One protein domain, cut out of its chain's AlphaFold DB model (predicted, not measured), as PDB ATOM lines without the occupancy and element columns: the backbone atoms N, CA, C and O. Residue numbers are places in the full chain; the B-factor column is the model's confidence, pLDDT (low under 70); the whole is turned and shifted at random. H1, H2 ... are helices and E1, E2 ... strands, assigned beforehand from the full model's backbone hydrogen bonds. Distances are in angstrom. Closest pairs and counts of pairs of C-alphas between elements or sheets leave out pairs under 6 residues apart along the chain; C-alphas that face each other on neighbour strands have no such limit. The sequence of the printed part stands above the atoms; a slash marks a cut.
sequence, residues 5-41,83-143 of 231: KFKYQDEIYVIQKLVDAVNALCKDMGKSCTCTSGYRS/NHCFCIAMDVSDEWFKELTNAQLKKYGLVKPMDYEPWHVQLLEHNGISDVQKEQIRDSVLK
ATOM      1  N   LYS A   5     115.298 161.877 187.817       96.50
ATOM      2  CA  LYS A   5     115.109 160.582 187.160       96.50
ATOM      3  C   LYS A   5     114.468 160.804 185.799       96.50
ATOM      4  O   LYS A   5     113.414 161.424 185.711       96.50
ATOM      5  N   PHE A   6     115.083 160.293 184.743       92.75
ATOM      6  CA  PHE A   6     114.505 160.370 183.405       92.75
ATOM      7  C   PHE A   6     113.450 159.286 183.221       92.75
ATOM      8  O   PHE A   6     113.696 158.114 183.507       92.75
ATOM      9  N   LYS A   7     112.274 159.683 182.726       92.38
ATOM     10  CA  LYS A   7     111.198 158.748 182.384       92.38
ATOM     11  C   LYS A   7     111.559 157.881 181.174       92.38
ATOM     12  O   LYS A   7     111.181 156.714 181.134       92.38
ATOM     13  N   TYR A   8     112.288 158.450 180.213       78.50
ATOM     14  CA  TYR A   8     112.647 157.826 178.941       78.50
ATOM     15  C   TYR A   8     114.170 157.804 178.777       78.50
ATOM     16  O   TYR A   8     114.823 158.835 178.938       78.50
ATOM     17  N   GLN A   9     114.740 156.627 178.497       75.06
ATOM     18  CA  GLN A   9     116.196 156.439 178.405       75.06
ATOM     19  C   GLN A   9     116.805 157.095 177.159       75.06
ATOM     20  O   GLN A   9     117.949 157.527 177.186       75.06
ATOM     21  N   ASP A  10     116.039 157.223 176.082       70.94
ATOM     22  CA  ASP A  10     116.437 157.901 174.845       70.94
ATOM     23  C   ASP A  10     116.445 159.435 174.966       70.94
ATOM     24  O   ASP A  10     117.002 160.122 174.110       70.94
ATOM     25  N   GLU A  11     115.887 159.985 176.048       81.19
ATOM     26  CA  GLU A  11     115.816 161.430 176.293       81.19
ATOM     27  C   GLU A  11     116.838 161.913 177.347       81.19
ATOM     28  O   GLU A  11     116.818 163.083 177.728       81.19
ATOM     29  N   ILE A  12     117.760 161.050 177.803       79.50
ATOM     30  CA  ILE A  12     118.751 161.379 178.853       79.50
ATOM     31  C   ILE A  12     119.841 162.359 178.404       79.50
ATOM     32  O   ILE A  12     120.576 162.874 179.244       79.50
ATOM     33  N   TYR A  13     119.967 162.605 177.097       82.50
ATOM     34  CA  TYR A  13     121.050 163.386 176.489       82.50
ATOM     35  C   TYR A  13     120.877 164.891 176.710       82.50
ATOM     36  O   TYR A  13     120.658 165.671 175.789       82.50
ATOM     37  N   VAL A  14     120.966 165.304 177.963       89.75
ATOM     38  CA  VAL A  14     120.921 166.692 178.404       89.75
ATOM     39  C   VAL A  14     122.327 167.089 178.837       89.75
ATOM     40  O   VAL A  14     123.056 166.269 179.394       89.75
ATOM     41  N   ILE A  15     122.727 168.339 178.597       91.94
ATOM     42  CA  ILE A  15     124.022 168.838 179.063       91.94
ATOM     43  C   ILE A  15     124.188 168.564 180.564       91.94
ATOM     44  O   ILE A  15     123.340 168.941 181.376       91.94
ATOM     45  N   GLN A  16     125.306 167.933 180.936       92.94
ATOM     46  CA  GLN A  16     125.540 167.459 182.304       92.94
ATOM     47  C   GLN A  16     125.384 168.576 183.345       92.94
ATOM     48  O   GLN A  16     124.793 168.365 184.398       92.94
ATOM     49  N   LYS A  17     125.800 169.803 183.007       96.44
ATOM     50  CA  LYS A  17     125.649 170.983 183.872       96.44
ATOM     51  C   LYS A  17     124.192 171.259 184.275       96.44
ATOM     52  O   LYS A  17     123.944 171.674 185.405       96.44
ATOM     53  N   LEU A  18     123.224 171.018 183.384       98.25
ATOM     54  CA  LEU A  18     121.799 171.161 183.701       98.25
ATOM     55  C   LEU A  18     121.330 170.032 184.630       98.25
ATOM     56  O   LEU A  18     120.651 170.297 185.620       98.25
ATOM     57  N   VAL A  19     121.749 168.792 184.365       96.94
ATOM     58  CA  VAL A  19     121.450 167.635 185.226       96.94
ATOM     59  C   VAL A  19     121.989 167.856 186.644       96.94
ATOM     60  O   VAL A  19     121.273 167.637 187.622       96.94
ATOM     61  N   ASP A  20     123.215 168.360 186.768       97.50
ATOM     62  CA  ASP A  20     123.861 168.650 188.050       97.50
ATOM     63  C   ASP A  20     123.143 169.765 188.819       97.50
ATOM     64  O   ASP A  20     122.918 169.640 190.024       97.50
ATOM     65  N   ALA A  21     122.717 170.824 188.126       98.44
ATOM     66  CA  ALA A  21     121.950 171.913 188.726       98.44
ATOM     67  C   ALA A  21     120.590 171.435 189.270       98.44
ATOM     68  O   ALA A  21     120.211 171.783 190.393       98.44
ATOM     69  N   VAL A  22     119.874 170.587 188.521       98.38
ATOM     70  CA  VAL A  22     118.613 169.986 188.989       98.38
ATOM     71  C   VAL A  22     118.865 169.023 190.156       98.38
ATOM     72  O   VAL A  22     118.117 169.037 191.130       98.38
ATOM     73  N   ASN A  23     119.944 168.238 190.123       98.19
ATOM     74  CA  ASN A  23     120.324 167.365 191.237       98.19
ATOM     75  C   ASN A  23     120.662 168.148 192.514       98.19
ATOM     76  O   ASN A  23     120.268 167.732 193.606       98.19
ATOM     77  N   ALA A  24     121.344 169.290 192.395       98.25
ATOM     78  CA  ALA A  24     121.621 170.176 193.524       98.25
ATOM     79  C   ALA A  24     120.323 170.717 194.145       98.25
ATOM     80  O   ALA A  24     120.157 170.665 195.364       98.25
ATOM     81  N   LEU A  25     119.368 171.144 193.310       98.25
ATOM     82  CA  LEU A  25     118.031 171.538 193.757       98.25
ATOM     83  C   LEU A  25     117.302 170.383 194.463       98.25
ATOM     84  O   LEU A  25     116.776 170.568 195.558       98.25
ATOM     85  N   CYS A  26     117.289 169.185 193.875       98.25
ATOM     86  CA  CYS A  26     116.684 167.994 194.477       98.25
ATOM     87  C   CYS A  26     117.271 167.665 195.856       98.25
ATOM     88  O   CYS A  26     116.541 167.296 196.782       98.25
ATOM     89  N   LYS A  27     118.591 167.806 196.001       97.88
ATOM     90  CA  LYS A  27     119.300 167.585 197.262       97.88
ATOM     91  C   LYS A  27     118.881 168.597 198.329       97.88
ATOM     92  O   LYS A  27     118.498 168.169 199.414       97.88
ATOM     93  N   ASP A  28     118.894 169.892 198.014       97.44
ATOM     94  CA  ASP A  28     118.515 170.962 198.953       97.44
ATOM     95  C   ASP A  28     117.031 170.883 199.351       97.44
ATOM     96  O   ASP A  28     116.673 171.163 200.493       97.44
ATOM     97  N   MET A  29     116.164 170.450 198.431       96.50
ATOM     98  CA  MET A  29     114.733 170.262 198.694       96.50
ATOM     99  C   MET A  29     114.414 168.938 199.400       96.50
ATOM    100  O   MET A  29     113.264 168.710 199.774       96.50
ATOM    101  N   GLY A  30     115.389 168.032 199.533       97.38
ATOM    102  CA  GLY A  30     115.162 166.683 200.053       97.38
ATOM    103  C   GLY A  30     114.210 165.839 199.192       97.38
ATOM    104  O   GLY A  30     113.652 164.862 199.682       97.38
ATOM    105  N   LYS A  31     114.022 166.182 197.908       97.19
ATOM    106  CA  LYS A  31     113.038 165.566 196.999       97.19
ATOM    107  C   LYS A  31     113.676 165.165 195.673       97.19
ATOM    108  O   LYS A  31     114.438 165.926 195.093       97.19
ATOM    109  N   SER A  32     113.341 163.982 195.165       97.62
ATOM    110  CA  SER A  32     113.640 163.619 193.767       97.62
ATOM    111  C   SER A  32     112.586 164.214 192.826       97.62
ATOM    112  O   SER A  32     111.476 164.515 193.269       97.62
ATOM    113  N   CYS A  33     112.908 164.347 191.540       97.62
ATOM    114  CA  CYS A  33     111.934 164.687 190.499       97.62
ATOM    115  C   CYS A  33     112.057 163.774 189.273       97.62
ATOM    116  O   CYS A  33     113.058 163.080 189.082       97.62
ATOM    117  N   THR A  34     111.023 163.792 188.440       98.06
ATOM    118  CA  THR A  34     110.894 163.036 187.200       98.06
ATOM    119  C   THR A  34     110.994 163.978 186.006       98.06
ATOM    120  O   THR A  34     110.108 164.797 185.760       98.06
ATOM    121  N   CYS A  35     112.058 163.822 185.220       97.56
ATOM    122  CA  CYS A  35     112.183 164.443 183.910       97.56
ATOM    123  C   CYS A  35     111.358 163.641 182.898       97.56
ATOM    124  O   CYS A  35     111.728 162.529 182.506       97.56
ATOM    125  N   THR A  36     110.220 164.201 182.495       95.94
ATOM    126  CA  THR A  36     109.317 163.619 181.498       95.94
ATOM    127  C   THR A  36     109.705 163.947 180.070       95.94
ATOM    128  O   THR A  36     109.239 163.248 179.175       95.94
ATOM    129  N   SER A  37     110.549 164.961 179.856       93.94
ATOM    130  CA  SER A  37     111.191 165.145 178.560       93.94
ATOM    131  C   SER A  37     112.545 165.835 178.651       93.94
ATOM    132  O   SER A  37     112.645 166.908 179.233       93.94
ATOM    133  N   GLY A  38     113.576 165.217 178.080       93.19
ATOM    134  CA  GLY A  38     114.939 165.756 178.018       93.19
ATOM    135  C   GLY A  38     115.312 166.106 176.581       93.19
ATOM    136  O   GLY A  38     114.722 167.015 176.001       93.19
ATOM    137  N   TYR A  39     116.261 165.385 175.983       88.25
ATOM    138  CA  TYR A  39     116.572 165.547 174.559       88.25
ATOM    139  C   TYR A  39     115.418 165.109 173.651       88.25
ATOM    140  O   TYR A  39     114.765 164.096 173.896       88.25
ATOM    141  N   ARG A  40     115.213 165.846 172.553       82.19
ATOM    142  CA  ARG A  40     114.282 165.478 171.477       82.19
ATOM    143  C   ARG A  40     114.991 165.458 170.132       82.19
ATOM    144  O   ARG A  40     115.507 166.480 169.682       82.19
ATOM    145  N   SER A  41     114.921 164.327 169.435       77.81
ATOM    146  CA  SER A  41     115.251 164.284 168.009       77.81
ATOM    147  C   SER A  41     114.263 165.123 167.189       77.81
ATOM    148  O   SER A  41     113.160 165.440 167.642       77.81
ATOM    149  N   ASN A  83     114.486 174.007 172.410       94.88
ATOM    150  CA  ASN A  83     115.627 173.899 173.330       94.88
ATOM    151  C   ASN A  83     115.919 172.440 173.750       94.88
ATOM    152  O   ASN A  83     117.064 172.085 174.031       94.88
ATOM    153  N   HIS A  84     114.919 171.557 173.689       92.88
ATOM    154  CA  HIS A  84     115.112 170.113 173.858       92.88
ATOM    155  C   HIS A  84     115.924 169.476 172.718       92.88
ATOM    156  O   HIS A  84     116.667 168.526 172.950       92.88
ATOM    157  N   CYS A  85     115.834 170.000 171.489       86.12
ATOM    158  CA  CYS A  85     116.650 169.537 170.358       86.12
ATOM    159  C   CYS A  85     118.130 169.910 170.501       86.12
ATOM    160  O   CYS A  85     118.972 169.354 169.799       86.12
ATOM    161  N   PHE A  86     118.441 170.825 171.420       88.56
ATOM    162  CA  PHE A  86     119.792 171.300 171.685       88.56
ATOM    163  C   PHE A  86     120.360 170.816 173.022       88.56
ATOM    164  O   PHE A  86     121.387 171.319 173.460       88.56
ATOM    165  N   CYS A  87     119.709 169.848 173.681       91.19
ATOM    166  CA  CYS A  87     120.172 169.265 174.948       91.19
ATOM    167  C   CYS A  87     120.225 170.262 176.127       91.19
ATOM    168  O   CYS A  87     120.911 170.004 177.115       91.19
ATOM    169  N   ILE A  88     119.510 171.390 176.050       96.81
ATOM    170  CA  ILE A  88     119.580 172.487 177.038       96.81
ATOM    171  C   ILE A  88     118.299 172.690 177.851       96.81
ATOM    172  O   ILE A  88     118.217 173.662 178.599       96.81
ATOM    173  N   ALA A  89     117.311 171.803 177.723       97.44
ATOM    174  CA  ALA A  89     116.047 171.898 178.444       97.44
ATOM    175  C   ALA A  89     115.587 170.549 179.002       97.44
ATOM    176  O   ALA A  89     115.910 169.487 178.463       97.44
ATOM    177  N   MET A  90     114.807 170.622 180.076       98.06
ATOM    178  CA  MET A  90     114.147 169.496 180.726       98.06
ATOM    179  C   MET A  90     112.713 169.882 181.083       98.06
ATOM    180  O   MET A  90     112.477 170.961 181.617       98.06
ATOM    181  N   ASP A  91     111.770 168.974 180.862       98.00
ATOM    182  CA  ASP A  91     110.402 169.091 181.358       98.00
ATOM    183  C   ASP A  91     110.243 168.189 182.581       98.00
ATOM    184  O   ASP A  91     110.360 166.964 182.475       98.00
ATOM    185  N   VAL A  92     109.962 168.791 183.736       97.88
ATOM    186  CA  VAL A  92     109.800 168.116 185.027       97.88
ATOM    187  C   VAL A  92     108.337 168.170 185.464       97.88
ATOM    188  O   VAL A  92     107.769 169.243 185.666       97.88
ATOM    189  N   SER A  93     107.707 167.004 185.614       94.25
ATOM    190  CA  SER A  93     106.252 166.915 185.798       94.25
ATOM    191  C   SER A  93     105.773 166.972 187.249       94.25
ATOM    192  O   SER A  93     104.565 167.031 187.469       94.25
ATOM    193  N   ASP A  94     106.669 166.913 188.233       97.69
ATOM    194  CA  ASP A  94     106.307 166.897 189.652       97.69
ATOM    195  C   ASP A  94     105.711 168.237 190.108       97.69
ATOM    196  O   ASP A  94     106.283 169.299 189.859       97.69
ATOM    197  N   GLU A  95     104.597 168.196 190.843       97.38
ATOM    198  CA  GLU A  95     103.890 169.407 191.298       97.38
ATOM    199  C   GLU A  95     104.774 170.322 192.154       97.38
ATOM    200  O   GLU A  95     104.847 171.522 191.902       97.38
ATOM    201  N   TRP A  96     105.556 169.752 193.079       97.62
ATOM    202  CA  TRP A  96     106.471 170.541 193.913       97.62
ATOM    203  C   TRP A  96     107.498 171.318 193.084       97.62
ATOM    204  O   TRP A  96     107.951 172.381 193.500       97.62
ATOM    205  N   PHE A  97     107.890 170.782 191.925       97.94
ATOM    206  CA  PHE A  97     108.818 171.445 191.022       97.94
ATOM    207  C   PHE A  97     108.100 172.547 190.240       97.94
ATOM    208  O   PHE A  97     108.635 173.649 190.092       97.94
ATOM    209  N   LYS A  98     106.870 172.288 189.771       97.44
ATOM    210  CA  LYS A  98     106.032 173.272 189.065       97.44
ATOM    211  C   LYS A  98     105.742 174.511 189.912       97.44
ATOM    212  O   LYS A  98     105.752 175.610 189.365       97.44
ATOM    213  N   GLU A  99     105.604 174.353 191.224       97.25
ATOM    214  CA  GLU A  99     105.391 175.445 192.185       97.25
ATOM    215  C   GLU A  99     106.623 176.349 192.396       97.25
ATOM    216  O   GLU A  99     106.490 177.469 192.889       97.25
ATOM    217  N   LEU A 100     107.831 175.908 192.014       97.44
ATOM    218  CA  LEU A 100     109.047 176.707 192.200       97.44
ATOM    219  C   LEU A 100     109.042 177.972 191.338       97.44
ATOM    220  O   LEU A 100     108.843 177.925 190.122       97.44
ATOM    221  N   THR A 101     109.375 179.095 191.963       97.44
ATOM    222  CA  THR A 101     109.533 180.390 191.297       97.44
ATOM    223  C   THR A 101     110.939 180.565 190.718       97.44
ATOM    224  O   THR A 101     111.917 179.999 191.216       97.44
ATOM    225  N   ASN A 102     111.087 181.444 189.721       97.75
ATOM    226  CA  ASN A 102     112.407 181.819 189.194       97.75
ATOM    227  C   ASN A 102     113.331 182.430 190.263       97.75
ATOM    228  O   ASN A 102     114.544 182.259 190.185       97.75
ATOM    229  N   ALA A 103     112.781 183.075 191.298       97.50
ATOM    230  CA  ALA A 103     113.568 183.571 192.426       97.50
ATOM    231  C   ALA A 103     114.250 182.430 193.204       97.50
ATOM    232  O   ALA A 103     115.421 182.545 193.563       97.50
ATOM    233  N   GLN A 104     113.550 181.310 193.411       97.56
ATOM    234  CA  GLN A 104     114.098 180.124 194.080       97.56
ATOM    235  C   GLN A 104     115.083 179.365 193.180       97.56
ATOM    236  O   GLN A 104     116.124 178.907 193.650       97.56
ATOM    237  N   LEU A 105     114.779 179.256 191.882       98.12
ATOM    238  CA  LEU A 105     115.605 178.534 190.907       98.12
ATOM    239  C   LEU A 105     116.937 179.229 190.607       98.12
ATOM    240  O   LEU A 105     117.944 178.554 190.375       98.12
ATOM    241  N   LYS A 106     116.975 180.566 190.688       97.75
ATOM    242  CA  LYS A 106     118.168 181.373 190.401       97.75
ATOM    243  C   LYS A 106     119.392 180.950 191.219       97.75
ATOM    244  O   LYS A 106     120.499 180.983 190.687       97.75
ATOM    245  N   LYS A 107     119.208 180.502 192.470       97.56
ATOM    246  CA  LYS A 107     120.294 179.990 193.336       97.56
ATOM    247  C   LYS A 107     121.059 178.822 192.694       97.56
ATOM    248  O   LYS A 107     122.252 178.682 192.929       97.56
ATOM    249  N   TYR A 108     120.387 178.015 191.877       98.25
ATOM    250  CA  TYR A 108     120.955 176.837 191.213       98.25
ATOM    251  C   TYR A 108     121.367 177.121 189.763       98.25
ATOM    252  O   TYR A 108     121.711 176.198 189.032       98.25
ATOM    253  N   GLY A 109     121.294 178.381 189.317       98.25
ATOM    254  CA  GLY A 109     121.513 178.733 187.915       98.25
ATOM    255  C   GLY A 109     120.424 178.198 186.984       98.25
ATOM    256  O   GLY A 109     120.693 178.002 185.805       98.25
ATOM    257  N   LEU A 110     119.213 177.955 187.493       98.44
ATOM    258  CA  LEU A 110     118.069 177.455 186.728       98.44
ATOM    259  C   LEU A 110     117.053 178.571 186.455       98.44
ATOM    260  O   LEU A 110     116.943 179.532 187.220       98.44
ATOM    261  N   VAL A 111     116.278 178.412 185.384       98.12
ATOM    262  CA  VAL A 111     115.173 179.310 185.028       98.12
ATOM    263  C   VAL A 111     114.041 178.547 184.336       98.12
ATOM    264  O   VAL A 111     114.288 177.616 183.569       98.12
ATOM    265  N   LYS A 112     112.804 178.977 184.591       97.31
ATOM    266  CA  LYS A 112     111.606 178.693 183.796       97.31
ATOM    267  C   LYS A 112     111.409 179.861 182.822       97.31
ATOM    268  O   LYS A 112     111.043 180.952 183.273       97.31
ATOM    269  N   PRO A 113     111.730 179.692 181.530       94.62
ATOM    270  CA  PRO A 113     111.748 180.783 180.556       94.62
ATOM    271  C   PRO A 113     110.342 181.253 180.157       94.62
ATOM    272  O   PRO A 113     110.199 182.358 179.643       94.62
ATOM    273  N   MET A 114     109.318 180.431 180.396       91.75
ATOM    274  CA  MET A 114     107.923 180.694 180.044       91.75
ATOM    275  C   MET A 114     107.050 180.531 181.289       91.75
ATOM    276  O   MET A 114     107.182 179.555 182.025       91.75
ATOM    277  N   ASP A 115     106.153 181.483 181.528       90.25
ATOM    278  CA  ASP A 115     105.221 181.469 182.663       90.25
ATOM    279  C   ASP A 115     104.097 180.432 182.494       90.25
ATOM    280  O   ASP A 115     103.612 179.869 183.475       90.25
ATOM    281  N   TYR A 116     103.726 180.131 181.249       90.56
ATOM    282  CA  TYR A 116     102.701 179.148 180.898       90.56
ATOM    283  C   TYR A 116     103.213 177.700 180.789       90.56
ATOM    284  O   TYR A 116     102.407 176.796 180.563       90.56
ATOM    285  N   GLU A 117     104.516 177.456 180.991       92.00
ATOM    286  CA  GLU A 117     105.123 176.115 181.036       92.00
ATOM    287  C   GLU A 117     105.868 175.884 182.365       92.00
ATOM    288  O   GLU A 117     107.096 175.783 182.393       92.00
ATOM    289  N   PRO A 118     105.159 175.774 183.505       96.25
ATOM    290  CA  PRO A 118     105.791 175.657 184.823       96.25
ATOM    291  C   PRO A 118     106.630 174.383 185.013       96.25
ATOM    292  O   PRO A 118     107.362 174.279 185.996       96.25
ATOM    293  N   TRP A 119     106.523 173.412 184.104       97.19
ATOM    294  CA  TRP A 119     107.336 172.194 184.065       97.19
ATOM    295  C   TRP A 119     108.681 172.379 183.344       97.19
ATOM    296  O   TRP A 119     109.593 171.592 183.591       97.19
ATOM    297  N   HIS A 120     108.819 173.377 182.468       97.69
ATOM    298  CA  HIS A 120     109.986 173.540 181.603       97.69
ATOM    299  C   HIS A 120     111.117 174.272 182.328       97.69
ATOM    300  O   HIS A 120     110.943 175.400 182.794       97.69
ATOM    301  N   VAL A 121     112.298 173.661 182.398       98.25
ATOM    302  CA  VAL A 121     113.485 174.237 183.033       98.25
ATOM    303  C   VAL A 121     114.706 174.150 182.124       98.25
ATOM    304  O   VAL A 121     114.926 173.169 181.416       98.25
ATOM    305  N   GLN A 122     115.539 175.179 182.196       98.25
ATOM    306  CA  GLN A 122     116.849 175.230 181.558       98.25
ATOM    307  C   GLN A 122     117.853 175.965 182.452       98.25
ATOM    308  O   GLN A 122     117.488 176.547 183.479       98.25
ATOM    309  N   LEU A 123     119.125 175.966 182.053       98.31
ATOM    310  CA  LEU A 123     120.126 176.818 182.690       98.31
ATOM    311  C   LEU A 123     119.844 178.292 182.374       98.31
ATOM    312  O   LEU A 123     119.522 178.655 181.241       98.31
ATOM    313  N   LEU A 124     120.004 179.148 183.382       97.75
ATOM    314  CA  LEU A 124     119.810 180.594 183.294       97.75
ATOM    315  C   LEU A 124     120.733 181.224 182.243       97.75
ATOM    316  O   LEU A 124     120.302 182.091 181.493       97.75
ATOM    317  N   GLU A 125     121.976 180.753 182.156       96.81
ATOM    318  CA  GLU A 125     122.960 181.216 181.167       96.81
ATOM    319  C   GLU A 125     122.605 180.824 179.722       96.81
ATOM    320  O   GLU A 125     123.125 181.424 178.789       96.81
ATOM    321  N   HIS A 126     121.709 179.849 179.522       95.88
ATOM    322  CA  HIS A 126     121.209 179.464 178.197       95.88
ATOM    323  C   HIS A 126     119.985 180.282 177.769       95.88
ATOM    324  O   HIS A 126     119.412 180.038 176.705       95.88
ATOM    325  N   ASN A 127     119.533 181.235 178.586       93.19
ATOM    326  CA  ASN A 127     118.442 182.111 178.196       93.19
ATOM    327  C   ASN A 127     118.960 183.199 177.242       93.19
ATOM    328  O   ASN A 127     119.814 183.996 177.616       93.19
ATOM    329  N   GLY A 128     118.445 183.229 176.010       90.12
ATOM    330  CA  GLY A 128     118.835 184.219 174.998       90.12
ATOM    331  C   GLY A 128     120.149 183.939 174.255       90.12
ATOM    332  O   GLY A 128     120.636 184.824 173.558       90.12
ATOM    333  N   ILE A 129     120.726 182.737 174.376       94.56
ATOM    334  CA  ILE A 129     121.904 182.342 173.584       94.56
ATOM    335  C   ILE A 129     121.560 182.179 172.097       94.56
ATOM    336  O   ILE A 129     120.422 181.846 171.746       94.56
ATOM    337  N   SER A 130     122.550 182.393 171.227       95.25
ATOM    338  CA  SER A 130     122.386 182.273 169.775       95.25
ATOM    339  C   SER A 130     122.231 180.818 169.324       95.25
ATOM    340  O   SER A 130     122.659 179.892 170.017       95.25
ATOM    341  N   ASP A 131     121.676 180.603 168.129       86.12
ATOM    342  CA  ASP A 131     121.518 179.255 167.567       86.12
ATOM    343  C   ASP A 131     122.865 178.536 167.399       86.12
ATOM    344  O   ASP A 131     122.973 177.360 167.725       86.12
ATOM    345  N   VAL A 132     123.930 179.263 167.039       85.19
ATOM    346  CA  VAL A 132     125.295 178.709 166.964       85.19
ATOM    347  C   VAL A 132     125.759 178.177 168.324       85.19
ATOM    348  O   VAL A 132     126.348 177.100 168.402       85.19
ATOM    349  N   GLN A 133     125.484 178.895 169.418       93.69
ATOM    350  CA  GLN A 133     125.831 178.426 170.764       93.69
ATOM    351  C   GLN A 133     125.010 177.192 171.157       93.69
ATOM    352  O   GLN A 133     125.546 176.259 171.755       93.69
ATOM    353  N   LYS A 134     123.722 177.154 170.793       89.50
ATOM    354  CA  LYS A 134     122.866 175.981 171.020       89.50
ATOM    355  C   LYS A 134     123.375 174.756 170.264       89.50
ATOM    356  O   LYS A 134     123.421 173.668 170.833       89.50
ATOM    357  N   GLU A 135     123.782 174.927 169.009       80.81
ATOM    358  CA  GLU A 135     124.376 173.868 168.190       80.81
ATOM    359  C   GLU A 135     125.694 173.364 168.776       80.81
ATOM    360  O   GLU A 135     125.880 172.158 168.886       80.81
ATOM    361  N   GLN A 136     126.569 174.258 169.244       81.00
ATOM    362  CA  GLN A 136     127.811 173.870 169.922       81.00
ATOM    363  C   GLN A 136     127.546 173.035 171.181       81.00
ATOM    364  O   GLN A 136     128.226 172.035 171.409       81.00
ATOM    365  N   ILE A 137     126.544 173.412 171.985       85.00
ATOM    366  CA  ILE A 137     126.155 172.639 173.170       85.00
ATOM    367  C   ILE A 137     125.600 171.279 172.757       85.00
ATOM    368  O   ILE A 137     126.083 170.258 173.250       85.00
ATOM    369  N   ARG A 138     124.641 171.251 171.826       82.00
ATOM    370  CA  ARG A 138     124.091 170.012 171.268       82.00
ATOM    371  C   ARG A 138     125.208 169.081 170.816       82.00
ATOM    372  O   ARG A 138     125.227 167.918 171.197       82.00
ATOM    373  N   ASP A 139     126.149 169.594 170.035       74.75
ATOM    374  CA  ASP A 139     127.237 168.801 169.480       74.75
ATOM    375  C   ASP A 139     128.195 168.337 170.582       74.75
ATOM    376  O   ASP A 139     128.650 167.205 170.537       74.75
ATOM    377  N   SER A 140     128.445 169.129 171.628       75.38
ATOM    378  CA  SER A 140     129.240 168.673 172.782       75.38
ATOM    379  C   SER A 140     128.598 167.513 173.560       75.38
ATOM    380  O   SER A 140     129.311 166.729 174.180       75.38
ATOM    381  N   VAL A 141     127.265 167.394 173.514       70.88
ATOM    382  CA  VAL A 141     126.496 166.335 174.192       70.88
ATOM    383  C   VAL A 141     126.277 165.125 173.281       70.88
ATOM    384  O   VAL A 141     126.313 163.989 173.746       70.88
ATOM    385  N   LEU A 142     126.038 165.355 171.987       63.94
ATOM    386  CA  LEU A 142     125.657 164.318 171.024       63.94
ATOM    387  C   LEU A 142     126.822 163.799 170.168       63.94
ATOM    388  O   LEU A 142     126.675 162.789 169.483       63.94
ATOM    389  N   LYS A 143     127.985 164.457 170.155       53.47
ATOM    390  CA  LYS A 143     129.148 163.985 169.390       53.47
ATOM    391  C   LYS A 143     129.856 162.875 170.168       53.47
ATOM    392  O   LYS A 143     130.491 163.135 171.184       53.47
TER     393      LYS A 143
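AT A GLANCE: This is residues 5 to 41 and 83 to 143 of the 231 residues of the protein "D-alanyl-D-alanine carboxypeptidase-like protein" of Ruminiclostridium sufflavum DSM 19573 (UniProt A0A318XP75). A small twisted sheet, E1 E2 E3, is crossed on one face by the longest helix, H1, with H4 packed on H1. H5 stands off one end of the sheet and touches the short H2; the short H3 lies beside the strands. The printed part has 98 residues with five named helices and three named strands, in the order H1 E1 H2 E2 H3 H4 E3 H5. The sheet is antiparallel and the class is mixed, helices and strands. The whole is compact, with a radius of gyration of the C-alphas of 12.5 A and spans of 34 by 28 by 23 A.

HOW THE PARTS SIT: E1, residues 33 to 37, and its neighbour E2, residues 89 to 92, have N 36 and O 91 within hydrogen-bond range at 2.8 A. E2 and E3, residues 120 to 123, have N 121 and O 90 at 2.8 A. H1, residues 16 to 28, is over E3 at a height over the sheet of 6.2 A; the closest C-alphas are those of Leu 18 and Leu 123, 6.0 A. H4, residues 102 to 108, touches residues 21 to 25 of H1, only just about perpendicular at 73 degrees; the closest C-alphas are those of Ala 21 and Tyr 108, 5.6 A. H2, residues 83 to 86, touches residues 134 to 138 of H5, residues 131 to 142; the closest C-alphas are those of Phe 86 and Arg 138, 4.5 A. H3, residues 95 to 98, is on the sheet, over none of its strands. Every O i to N i+4 pair is within hydrogen-bond range in H1 and H5; H4 has 1 of 3, beside 2 of 4 O i to N i+3 pairs.

IN THESE COORDINATES: H1 runs 18.4 A from C-alpha 16 at (125.540, 167.459, 182.304). E1 measures 12.0 A, H2 5.2 A, E2 9.8 A, H3 5.0 A, H4 10.1 A and E3 10.7 A. H5, 15.9 A, ends at C-alpha 142 at (125.657, 164.318, 171.024).

THE WHOLE: The C-alphas of Gly 30 and Val 132 are the two farthest apart, 36.6 A. Residues 42 to 82 are not printed; C-alphas 41 and 83 are 11.0 A apart across the cut. The link from H4 to E3 is long. Residues 142 to 143 have pLDDT under 70.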